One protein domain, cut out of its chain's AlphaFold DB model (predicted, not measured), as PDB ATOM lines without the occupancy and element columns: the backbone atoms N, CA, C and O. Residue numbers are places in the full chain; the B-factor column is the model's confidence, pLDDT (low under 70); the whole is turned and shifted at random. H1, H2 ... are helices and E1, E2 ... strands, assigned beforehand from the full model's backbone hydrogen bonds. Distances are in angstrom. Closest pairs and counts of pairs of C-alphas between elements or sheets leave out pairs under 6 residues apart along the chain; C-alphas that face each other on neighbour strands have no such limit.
ATOM      1  N   SER A  10      27.036 -10.026  33.912       91.50
ATOM      2  CA  SER A  10      27.277  -8.793  33.161       91.50
ATOM      3  C   SER A  10      27.419  -9.037  31.663       91.50
ATOM      4  O   SER A  10      26.984  -8.210  30.867       91.50
ATOM      5  N   ASP A  11      28.003 -10.165  31.259       93.56
ATOM      6  CA  ASP A  11      28.166 -10.482  29.843       93.56
ATOM      7  C   ASP A  11      26.833 -10.884  29.211       93.56
ATOM      8  O   ASP A  11      26.517 -10.435  28.111       93.56
ATOM      9  N   ILE A  12      26.025 -11.674  29.926       94.00
ATOM     10  CA  ILE A  12      24.667 -12.045  29.499       94.00
ATOM     11  C   ILE A  12      23.805 -10.795  29.361       94.00
ATOM     12  O   ILE A  12      23.120 -10.628  28.353       94.00
ATOM     13  N   LEU A  13      23.865  -9.904  30.354       93.94
ATOM     14  CA  LEU A  13      23.120  -8.656  30.354       93.94
ATOM     15  C   LEU A  13      23.541  -7.774  29.175       93.94
ATOM     16  O   LEU A  13      22.689  -7.284  28.445       93.94
ATOM     17  N   ASN A  14      24.845  -7.641  28.918       94.75
ATOM     18  CA  ASN A  14      25.358  -6.898  27.765       94.75
ATOM     19  C   ASN A  14      24.902  -7.498  26.425       94.75
ATOM     20  O   ASN A  14      24.542  -6.757  25.507       94.75
ATOM     21  N   ASP A  15      24.905  -8.826  26.297       95.31
ATOM     22  CA  ASP A  15      24.420  -9.518  25.101       95.31
ATOM     23  C   ASP A  15      22.906  -9.306  24.915       95.31
ATOM     24  O   ASP A  15      22.444  -9.055  23.797       95.31
ATOM     25  N   LEU A  16      22.137  -9.319  26.009       94.19
ATOM     26  CA  LEU A  16      20.702  -9.052  25.996       94.19
ATOM     27  C   LEU A  16      20.395  -7.593  25.638       94.19
ATOM     28  O   LEU A  16      19.570  -7.357  24.764       94.19
ATOM     29  N   VAL A  17      21.113  -6.620  26.200       95.19
ATOM     30  CA  VAL A  17      21.007  -5.192  25.839       95.19
ATOM     31  C   VAL A  17      21.241  -4.984  24.346       95.19
ATOM     32  O   VAL A  17      20.457  -4.312  23.673       95.19
ATOM     33  N   ARG A  18      22.287  -5.606  23.792       94.06
ATOM     34  CA  ARG A  18      22.576  -5.559  22.350       94.06
ATOM     35  C   ARG A  18      21.474  -6.201  21.512       94.06
ATOM     36  O   ARG A  18      21.231  -5.755  20.393       94.06
ATOM     37  N   ALA A  19      20.837  -7.256  22.013       93.88
ATOM     38  CA  ALA A  19      19.716  -7.898  21.338       93.88
ATOM     39  C   ALA A  19      18.456  -7.019  21.366       93.88
ATOM     40  O   ALA A  19      17.813  -6.843  20.333       93.88
ATOM     41  N   LEU A  20      18.140  -6.416  22.514       92.50
ATOM     42  CA  LEU A  20      17.000  -5.511  22.678       92.50
ATOM     43  C   LEU A  20      17.159  -4.237  21.841       92.50
ATOM     44  O   LEU A  20      16.195  -3.791  21.229       92.50
ATOM     45  N   GLY A  21      18.375  -3.699  21.725       90.69
ATOM     46  CA  GLY A  21      18.656  -2.542  20.866       90.69
ATOM     47  C   GLY A  21      18.428  -2.790  19.367       90.69
ATOM     48  O   GLY A  21      18.352  -1.838  18.596       90.69
ATOM     49  N   GLN A  22      18.300  -4.051  18.937       90.31
ATOM     50  CA  GLN A  22      17.945  -4.417  17.559       90.31
ATOM     51  C   GLN A  22      16.430  -4.568  17.351       90.31
ATOM     52  O   GLN A  22      15.980  -4.701  16.208       90.31
ATOM     53  N   LEU A  23      15.633  -4.566  18.426       89.12
ATOM     54  CA  LEU A  23      14.182  -4.643  18.325       89.12
ATOM     55  C   LEU A  23      13.626  -3.367  17.702       89.12
ATOM     56  O   LEU A  23      13.961  -2.241  18.072       89.12
ATOM     57  N   THR A  24      12.724  -3.555  16.747       82.25
ATOM     58  CA  THR A  24      11.953  -2.439  16.210       82.25
ATOM     59  C   THR A  24      10.923  -2.019  17.258       82.25
ATOM     60  O   THR A  24      10.364  -2.861  17.952       82.25
ATOM     61  N   ARG A  25      10.679  -0.708  17.383       86.06
ATOM     62  CA  ARG A  25       9.654  -0.146  18.285       86.06
ATOM     63  C   ARG A  25       9.871  -0.430  19.776       86.06
ATOM     64  O   ARG A  25       8.939  -0.351  20.563       86.06
ATOM     65  N   ILE A  26      11.124  -0.632  20.191       88.69
ATOM     66  CA  ILE A  26      11.495  -0.747  21.611       88.69
ATOM     67  C   ILE A  26      11.061   0.473  22.447       88.69
ATOM     68  O   ILE A  26      10.704   0.330  23.609       88.69
ATOM     69  N   HIS A  27      11.005   1.660  21.835       90.31
ATOM     70  CA  HIS A  27      10.512   2.891  22.461       90.31
ATOM     71  C   HIS A  27       9.062   2.791  22.956       90.31
ATOM     72  O   HIS A  27       8.710   3.449  23.928       90.31
ATOM     73  N   GLU A  28       8.233   1.949  22.333       89.31
ATOM     74  CA  GLU A  28       6.837   1.765  22.745       89.31
ATOM     75  C   GLU A  28       6.726   1.035  24.078       89.31
ATOM     76  O   GLU A  28       5.800   1.298  24.839       89.31
ATOM     77  N   PHE A  29       7.696   0.173  24.404       89.31
ATOM     78  CA  PHE A  29       7.760  -0.458  25.720       89.31
ATOM     79  C   PHE A  29       7.970   0.577  26.833       89.31
ATOM     80  O   PHE A  29       7.433   0.441  27.927       89.31
ATOM     81  N   PHE A  30       8.717   1.641  26.535       89.50
ATOM     82  CA  PHE A  30       8.947   2.754  27.453       89.50
ATOM     83  C   PHE A  30       7.829   3.810  27.419       89.50
ATOM     84  O   PHE A  30       7.981   4.858  28.043       89.50
ATOM     85  N   ASP A  31       6.727   3.561  26.697       89.31
ATOM     86  CA  ASP A  31       5.640   4.525  26.448       89.31
ATOM     87  C   ASP A  31       6.148   5.856  25.853       89.31
ATOM     88  O   ASP A  31       5.643   6.947  26.124       89.31
ATOM     89  N   MET A  32       7.201   5.769  25.034       91.50
ATOM     90  CA  MET A  32       7.832   6.905  24.365       91.50
ATOM     91  C   MET A  32       7.492   6.913  22.881       91.50
ATOM     92  O   MET A  32       7.286   5.872  22.256       91.50
ATOM     93  N   LYS A  33       7.496   8.099  22.264       92.81
ATOM     94  CA  LYS A  33       7.459   8.193  20.800       92.81
ATOM     95  C   LYS A  33       8.827   7.857  20.219       92.81
ATOM     96  O   LYS A  33       9.859   8.092  20.841       92.81
ATOM     97  N   ALA A  34       8.838   7.416  18.963       90.94
ATOM     98  CA  ALA A  34      10.078   7.185  18.224       90.94
ATOM     99  C   ALA A  34      10.984   8.428  18.164       90.94
ATOM    100  O   ALA A  34      12.199   8.281  18.226       90.94
ATOM    101  N   SER A  35      10.402   9.630  18.050       93.62
ATOM    102  CA  SER A  35      11.148  10.896  18.074       93.62
ATOM    103  C   SER A  35      11.836  11.118  19.413       93.62
ATOM    104  O   SER A  35      13.024  11.393  19.443       93.62
ATOM    105  N   ASP A  36      11.102  10.912  20.506       94.00
ATOM    106  CA  ASP A  36      11.590  11.176  21.859       94.00
ATOM    107  C   ASP A  36      12.724  10.201  22.206       94.00
ATOM    108  O   ASP A  36      13.720  10.592  22.799       94.00
ATOM    109  N   TRP A  37      12.618   8.948  21.750       93.56
ATOM    110  CA  TRP A  37      13.696   7.964  21.856       93.56
ATOM    111  C   TRP A  37      14.927   8.330  21.017       93.56
ATOM    112  O   TRP A  37      16.052   8.124  21.456       93.56
ATOM    113  N   GLN A  38      14.732   8.855  19.805       91.75
ATOM    114  CA  GLN A  38      15.834   9.286  18.932       91.75
ATOM    115  C   GLN A  38      16.539  10.546  19.440       91.75
ATOM    116  O   GLN A  38      17.711  10.735  19.121       91.75
ATOM    117  N   ASP A  39      15.841  11.371  20.219       95.69
ATOM    118  CA  ASP A  39      16.389  12.569  20.854       95.69
ATOM    119  C   ASP A  39      17.234  12.245  22.102       95.69
ATOM    120  O   ASP A  39      17.982  13.109  22.560       95.69
ATOM    121  N   LEU A  40      17.155  11.019  22.641       94.19
ATOM    122  CA  LEU A  40      18.024  10.558  23.729       94.19
ATOM    123  C   LEU A  40      19.459  10.360  23.244       94.19
ATOM    124  O   LEU A  40      19.700   9.788  22.173       94.19
ATOM    125  N   GLU A  41      20.419  10.724  24.091       95.75
ATOM    126  CA  GLU A  41      21.820  10.411  23.844       95.75
ATOM    127  C   GLU A  41      22.021   8.885  23.784       95.75
ATOM    128  O   GLU A  41      21.357   8.130  24.505       95.75
ATOM    129  N   PRO A  42      22.973   8.377  22.978       91.69
ATOM    130  CA  PRO A  42      23.202   6.938  22.865       91.69
ATOM    131  C   PRO A  42      23.478   6.249  24.209       91.69
ATOM    132  O   PRO A  42      23.101   5.095  24.393       91.69
ATOM    133  N   SER A  43      24.116   6.945  25.154       92.94
ATOM    134  CA  SER A  43      24.326   6.435  26.513       92.94
ATOM    135  C   SER A  43      23.021   6.295  27.293       92.94
ATOM    136  O   SER A  43      22.834   5.290  27.965       92.94
ATOM    137  N   GLU A  44      22.098   7.248  27.160       94.69
ATOM    138  CA  GLU A  44      20.798   7.205  27.843       94.69
ATOM    139  C   GLU A  44      19.938   6.057  27.302       94.69
ATOM    140  O   GLU A  44      19.335   5.316  28.075       94.69
ATOM    141  N   GLN A  45      19.952   5.837  25.981       93.88
ATOM    142  CA  GLN A  45      19.291   4.676  25.375       93.88
ATOM    143  C   GLN A  45      19.865   3.360  25.916       93.88
ATOM    144  O   GLN A  45      19.111   2.441  26.238       93.88
ATOM    145  N   VAL A  46      21.193   3.260  26.044       94.00
ATOM    146  CA  VAL A  46      21.853   2.074  26.608       94.00
ATOM    147  C   VAL A  46      21.468   1.863  28.070       94.00
ATOM    148  O   VAL A  46      21.169   0.728  28.435       94.00
ATOM    149  N   ASP A  47      21.408   2.915  28.882       94.50
ATOM    150  CA  ASP A  47      21.020   2.823  30.295       94.50
ATOM    151  C   ASP A  47      19.557   2.359  30.453       94.50
ATOM    152  O   ASP A  47      19.249   1.492  31.283       94.50
ATOM    153  N   CYS A  48      18.648   2.858  29.602       94.12
ATOM    154  CA  CYS A  48      17.266   2.375  29.532       94.12
ATOM    155  C   CYS A  48      17.210   0.884  29.172       94.12
ATOM    156  O   CYS A  48      16.516   0.106  29.830       94.12
ATOM    157  N   LEU A  49      17.962   0.469  28.147       94.88
ATOM    158  CA  LEU A  49      18.016  -0.929  27.718       94.88
ATOM    159  C   LEU A  49      18.656  -1.839  28.771       94.88
ATOM    160  O   LEU A  49      18.221  -2.977  28.902       94.88
ATOM    161  N   GLN A  50      19.658  -1.371  29.519       95.00
ATOM    162  CA  GLN A  50      20.270  -2.116  30.625       95.00
ATOM    163  C   GLN A  50      19.266  -2.392  31.735       95.00
ATOM    164  O   GLN A  50      19.152  -3.530  32.182       95.00
ATOM    165  N   THR A  51      18.509  -1.370  32.127       94.38
ATOM    166  CA  THR A  51      17.459  -1.504  33.143       94.38
ATOM    167  C   THR A  51      16.392  -2.500  32.684       94.38
ATOM    168  O   THR A  51      16.055  -3.431  33.408       94.38
ATOM    169  N   LEU A  52      15.937  -2.379  31.433       94.00
ATOM    170  CA  LEU A  52      14.971  -3.307  30.846       94.00
ATOM    171  C   LEU A  52      15.510  -4.741  30.731       94.00
ATOM    172  O   LEU A  52      14.788  -5.701  30.985       94.00
ATOM    173  N   ALA A  53      16.768  -4.908  30.323       93.88
ATOM    174  CA  ALA A  53      17.391  -6.220  30.216       93.88
ATOM    175  C   ALA A  53      17.454  -6.921  31.579       93.88
ATOM    176  O   ALA A  53      17.227  -8.128  31.640       93.88
ATOM    177  N   ASP A  54      17.719  -6.170  32.651       93.94
ATOM    178  CA  ASP A  54      17.729  -6.680  34.023       93.94
ATOM    179  C   ASP A  54      16.319  -7.158  34.410       93.94
ATOM    180  O   ASP A  54      16.133  -8.327  34.757       93.94
ATOM    181  N   ASP A  55      15.305  -6.309  34.210       93.12
ATOM    182  CA  ASP A  55      13.899  -6.637  34.479       93.12
ATOM    183  C   ASP A  55      13.421  -7.872  33.700       93.12
ATOM    184  O   ASP A  55      12.782  -8.760  34.272       93.12
ATOM    185  N   ILE A  56      13.760  -7.975  32.409       92.38
ATOM    186  CA  ILE A  56      13.430  -9.140  31.575       92.38
ATOM    187  C   ILE A  56      14.143 -10.382  32.097       92.38
ATOM    188  O   ILE A  56      13.527 -11.437  32.221       92.38
ATOM    189  N   PHE A  57      15.432 -10.286  32.411       92.25
ATOM    190  CA  PHE A  57      16.194 -11.436  32.882       92.25
ATOM    191  C   PHE A  57      15.604 -12.018  34.173       92.25
ATOM    192  O   PHE A  57      15.482 -13.239  34.309       92.25
ATOM    193  N   TYR A  58      15.198 -11.158  35.108       90.31
ATOM    194  CA  TYR A  58      14.511 -11.594  36.321       90.31
ATOM    195  C   TYR A  58      13.082 -12.075  36.051       90.31
ATOM    196  O   TYR A  58      12.664 -13.080  36.629       90.31
ATOM    197  N   GLY A  59      12.345 -11.404  35.164       91.31
ATOM    198  CA  GLY A  59      10.991 -11.789  34.766       91.31
ATOM    199  C   GLY A  59      10.936 -13.177  34.127       91.31
ATOM    200  O   GLY A  59      10.050 -13.964  34.462       91.31
ATOM    201  N   LEU A  60      11.941 -13.521  33.316       91.25
ATOM    202  CA  LEU A  60      12.061 -14.805  32.617       91.25
ATOM    203  C   LEU A  60      12.208 -16.029  33.532       91.25
ATOM    204  O   LEU A  60      11.993 -17.158  33.085       91.25
ATOM    205  N   ASP A  61      12.575 -15.835  34.803       86.75
ATOM    206  CA  ASP A  61      12.565 -16.916  35.799       86.75
ATOM    207  C   ASP A  61      11.131 -17.298  36.205       86.75
ATOM    208  O   ASP A  61      10.853 -18.457  36.507       86.75
ATOM    209  N   SER A  62      10.213 -16.325  36.190       85.94
ATOM    210  CA  SER A  62       8.808 -16.515  36.572       85.94
ATOM    211  C   SER A  62       7.899 -16.790  35.374       85.94
ATOM    212  O   SER A  62       7.040 -17.667  35.457       85.94
ATOM    213  N   ASP A  63       8.090 -16.063  34.272       89.00
ATOM    214  CA  ASP A  63       7.365 -16.247  33.015       89.00
ATOM    215  C   ASP A  63       8.365 -16.478  31.872       89.00
ATOM    216  O   ASP A  63       9.093 -15.558  31.511       89.00
ATOM    217  N   PRO A  64       8.435 -17.682  31.272       89.94
ATOM    218  CA  PRO A  64       9.452 -18.007  30.273       89.94
ATOM    219  C   PRO A  64       9.308 -17.226  28.959       89.94
ATOM    220  O   PRO A  64      10.157 -17.377  28.076       89.94
ATOM    221  N   VAL A  65       8.245 -16.435  28.790       93.38
ATOM    222  CA  VAL A  65       8.006 -15.609  27.607       93.38
ATOM    223  C   VAL A  65       7.628 -14.195  28.032       93.38
ATOM    224  O   VAL A  65       6.699 -14.000  28.803       93.38
ATOM    225  N   MET A  66       8.306 -13.195  27.477       91.88
ATOM    226  CA  MET A  66       7.990 -11.785  27.697       91.88
ATOM    227  C   MET A  66       7.852 -11.050  26.366       91.88
ATOM    228  O   MET A  66       8.662 -11.232  25.456       91.88
ATOM    229  N   GLU A  67       6.825 -10.214  26.255       90.06
ATOM    230  CA  GLU A  67       6.570  -9.368  25.086       90.06
ATOM    231  C   GLU A  67       7.119  -7.959  25.336       90.06
ATOM    232  O   GLU A  67       6.899  -7.374  26.396       90.06
ATOM    233  N   VAL A  68       7.863  -7.426  24.367       87.00
ATOM    234  CA  VAL A  68       8.537  -6.126  24.461       87.00
ATOM    235  C   VAL A  68       8.372  -5.385  23.138       87.00
ATOM    236  O   VAL A  68       9.079  -5.661  22.167       87.00
ATOM    237  N   GLY A  69       7.427  -4.442  23.092       81.69
ATOM    238  CA  GLY A  69       7.003  -3.814  21.838       81.69
ATOM    239  C   GLY A  69       6.465  -4.870  20.865       81.69
ATOM    240  O   GLY A  69       5.604  -5.662  21.235       81.69
ATOM    241  N   ASP A  70       7.029  -4.930  19.656       82.44
ATOM    242  CA  ASP A  70       6.746  -5.986  18.663       82.44
ATOM    243  C   ASP A  70       7.691  -7.210  18.792       82.44
ATOM    244  O   ASP A  70       7.678  -8.135  17.971       82.44
ATOM    245  N   GLY A  71       8.563  -7.202  19.803       88.50
ATOM    246  CA  GLY A  71       9.516  -8.264  20.094       88.50
ATOM    247  C   GLY A  71       8.992  -9.287  21.098       88.50
ATOM    248  O   GLY A  71       8.209  -8.968  21.989       88.50
ATOM    249  N   VAL A  72       9.478 -10.524  20.992       93.12
ATOM    250  CA  VAL A  72       9.188 -11.592  21.962       93.12
ATOM    251  C   VAL A  72      10.496 -12.188  22.460       93.12
ATOM    252  O   VAL A  72      11.290 -12.711  21.677       93.12
ATOM    253  N   ILE A  73      10.715 -12.140  23.768       94.56
ATOM    254  CA  ILE A  73      11.865 -12.739  24.434       94.56
ATOM    255  C   ILE A  73      11.416 -14.053  25.062       94.56
ATOM    256  O   ILE A  73      10.435 -14.094  25.798       94.56
ATOM    257  N   ARG A  74      12.120 -15.144  24.759       94.44
ATOM    258  CA  ARG A  74      11.809 -16.480  25.276       94.44
ATOM    259  C   ARG A  74      13.016 -17.107  25.932       94.44
ATOM    260  O   ARG A  74      14.068 -17.210  25.308       94.44
ATOM    261  N   HIS A  75      12.848 -17.595  27.148       94.75
ATOM    262  CA  HIS A  75      13.854 -18.408  27.805       94.75
ATOM    263  C   HIS A  75      13.692 -19.882  27.406       94.75
ATOM    264  O   HIS A  75      12.620 -20.470  27.534       94.75
ATOM    265  N   ASP A  76      14.774 -20.473  26.904       92.62
ATOM    266  CA  ASP A  76      14.885 -21.877  26.527       92.62
ATOM    267  C   ASP A  76      15.902 -22.571  27.453       92.62
ATOM    268  O   ASP A  76      17.114 -22.544  27.194       92.62
ATOM    269  N   PRO A  77      15.426 -23.182  28.553       88.19
ATOM    270  CA  PRO A  77      16.295 -23.816  29.536       88.19
ATOM    271  C   PRO A  77      16.930 -25.119  29.032       88.19
ATOM    272  O   PRO A  77      17.945 -25.528  29.589       88.19
ATOM    273  N   GLU A  78      16.369 -25.770  28.004       89.19
ATOM    274  CA  GLU A  78      16.926 -27.011  27.439       89.19
ATOM    275  C   GLU A  78      18.204 -26.737  26.647       89.19
ATOM    276  O   GLU A  78      19.147 -27.526  26.689       89.19
ATOM    277  N   ASN A  79      18.242 -25.601  25.946       91.69
ATOM    278  CA  ASN A  79      19.396 -25.180  25.156       91.69
ATOM    279  C   ASN A  79      20.276 -24.144  25.873       91.69
ATOM    280  O   ASN A  79      21.285 -23.727  25.312       91.69
ATOM    281  N   HIS A  80      19.916 -23.736  27.096       92.19
ATOM    282  CA  HIS A  80      20.597 -22.687  27.863       92.19
ATOM    283  C   HIS A  80      20.707 -21.359  27.095       92.19
ATOM    284  O   HIS A  80      21.761 -20.720  27.085       92.19
ATOM    285  N   VAL A  81      19.622 -20.941  26.436       94.44
ATOM    286  CA  VAL A  81      19.590 -19.697  25.654       94.44
ATOM    287  C   VAL A  81      18.359 -18.854  25.952       94.44
ATOM    288  O   VAL A  81      17.280 -19.369  26.233       94.44
ATOM    289  N   ILE A  82      18.503 -17.542  25.809       94.88
ATOM    290  CA  ILE A  82      17.386 -16.611  25.674       94.88
ATOM    291  C   ILE A  82      17.276 -16.236  24.196       94.88
ATOM    292  O   ILE A  82      18.229 -15.751  23.583       94.88
ATOM    293  N   ARG A  83      16.113 -16.492  23.600       95.38
ATOM    294  CA  ARG A  83      15.807 -16.201  22.200       95.38
ATOM    295  C   ARG A  83      15.105 -14.859  22.111       95.38
ATOM    296  O   ARG A  83      14.086 -14.663  22.769       95.38
ATOM    297  N   VAL A  84      15.611 -13.967  21.269       94.56
ATOM    298  CA  VAL A  84      14.986 -12.670  21.005       94.56
ATOM    299  C   VAL A  84      14.406 -12.693  19.600       94.56
ATOM    300  O   VAL A  84      15.128 -12.845  18.610       94.56
ATOM    301  N   HIS A  85      13.087 -12.568  19.526       93.19
ATOM    302  CA  HIS A  85      12.327 -12.503  18.290       93.19
ATOM    303  C   HIS A  85      11.903 -11.066  17.997       93.19
ATOM    304  O   HIS A  85      11.554 -10.328  18.912       93.19
ATOM    305  N   ASN A  86      11.879 -10.705  16.717       89.81
ATOM    306  CA  ASN A  86      11.240  -9.497  16.207       89.81
ATOM    307  C   ASN A  86      10.188  -9.930  15.177       89.81
ATOM    308  O   ASN A  86      10.538 -10.407  14.088       89.81
ATOM    309  N   GLY A  87       8.911  -9.873  15.562       85.88
ATOM    310  CA  GLY A  87       7.840 -10.557  14.838       85.88
ATOM    311  C   GLY A  87       8.092 -12.069  14.744       85.88
ATOM    312  O   GLY A  87       8.269 -12.752  15.752       85.88
ATOM    313  N   GLU A  88       8.132 -12.610  13.524       84.00
ATOM    314  CA  GLU A  88       8.330 -14.050  13.282       84.00
ATOM    315  C   GLU A  88       9.810 -14.480  13.262       84.00
ATOM    316  O   GLU A  88      10.117 -15.670  13.358       84.00
ATOM    317  N   ASN A  89      10.745 -13.530  13.165       88.44
ATOM    318  CA  ASN A  89      12.167 -13.827  12.987       88.44
ATOM    319  C   ASN A  89      12.911 -13.846  14.323       88.44
ATOM    320  O   ASN A  89      12.770 -12.931  15.129       88.44
ATOM    321  N   VAL A  90      13.772 -14.846  14.528       91.38
ATOM    322  CA  VAL A  90      14.785 -14.802  15.596       91.38
ATOM    323  C   VAL A  90      15.897 -13.864  15.145       91.38
ATOM    324  O   VAL A  90      16.551 -14.134  14.138       91.38
ATOM    325  N   ILE A  91      16.115 -12.780  15.884       93.25
ATOM    326  CA  ILE A  91      17.163 -11.798  15.572       93.25
ATOM    327  C   ILE A  91      18.424 -12.001  16.413       93.25
ATOM    328  O   ILE A  91      19.510 -11.624  15.985       93.25
ATOM    329  N   SER A  92      18.299 -12.610  17.596       94.19
ATOM    330  CA  SER A  92      19.437 -12.856  18.480       94.19
ATOM    331  C   SER A  92      19.214 -14.066  19.387       94.19
ATOM    332  O   SER A  92      18.082 -14.400  19.751       94.19
ATOM    333  N   LEU A  93      20.321 -14.708  19.756       94.38
ATOM    334  CA  LEU A  93      20.397 -15.795  20.727       94.38
ATOM    335  C   LEU A  93      21.431 -15.411  21.784       94.38
ATOM    336  O   LEU A  93      22.610 -15.256  21.470       94.38
ATOM    337  N   VAL A  94      20.988 -15.273  23.029       94.81
ATOM    338  CA  VAL A  94      21.855 -14.977  24.171       94.81
ATOM    339  C   VAL A  94      22.139 -16.282  24.902       94.81
ATOM    340  O   VAL A  94      21.239 -16.874  25.493       94.81
ATOM    341  N   TYR A  95      23.384 -16.749  24.838       93.38
ATOM    342  CA  TYR A  95      23.814 -17.978  25.503       93.38
ATOM    343  C   TYR A  95      24.079 -17.731  26.985       93.38
ATOM    344  O   TYR A  95      24.730 -16.749  27.349       93.38
ATOM    345  N   LEU A  96      23.586 -18.640  27.825       90.44
ATOM    346  CA  LEU A  96      23.675 -18.566  29.284       90.44
ATOM    347  C   LEU A  96      24.855 -19.364  29.856       90.44
ATOM    348  O   LEU A  96      25.110 -19.275  31.057       90.44
TER     349      LEU A  96
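This is residues 10 to 96 of the 97 residues of an uncharacterized protein of Paenibacillus sp. GP183 (UniProt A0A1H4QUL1). A twisted sheet of four strands has one face covered by two helices, H1 and the long H4, which cross each other, while its other face is bare. H4 reaches past the sheet, and its first residues, with the short H2 and H3, make a helical end beyond the strands. The printed part has 87 residues, with four named helices followed by four named strands in a mixed class. The sheet, E1 E2 E3 E4, is a meander, each strand the antiparallel neighbour of the one before. The whole is compact, with a radius of gyration of the C-alphas of 12.4 A and spans of 40 by 28 by 21 A.

The strands are E1, residues 65 to 68; E2, 71 to 76, 16.0 A long; E3, 81 to 86, 16.2 A; and E4, 89 to 95, 17.6 A, ending at C-alpha 95 (23.814, -17.978, 25.503). H4, residues 42 to 62, measures 30.7 A. H1, residues 10 to 20, measures 15.0 A from C-alpha 10 (27.277, -8.793, 33.161). H2 is residues 26 to 29 and H3 residues 34 to 38.

Within hydrogen-bond range are N 66 and O 73 of E1 and E2, 2.9 A, N 74 and O 83 of E2 and E3, 2.8 A, and N 82 and O 94 of E3 and E4, 2.8 A. H1 and H4 make two layers with the sheet, helices on the same face. H1 is over E3 and E4, along the strands, at a height of 9.5 A. H4 is over E2, slantwise, at 9.2 A. They touch about perpendicular, at 75 degrees; the closest C-alphas are Val 17 and Leu 49, 5.5 A. H2 only grazes the sheet. H2 and H3 only just touch, only at the corner, with 3 pairs of C-alphas within 8 A; the closest are His 27 and Trp 37, 6.0 A. In H1 and H3 every O i to N i+4 pair is within hydrogen-bond range, in H4 15 of 17; H2 is too short for one.

The C-alphas farthest apart, Asp 39 and Glu 78, are 40.1 A apart. The printed part has no cut, and its links between named elements are tight. No printed residue is under 70 in pLDDT.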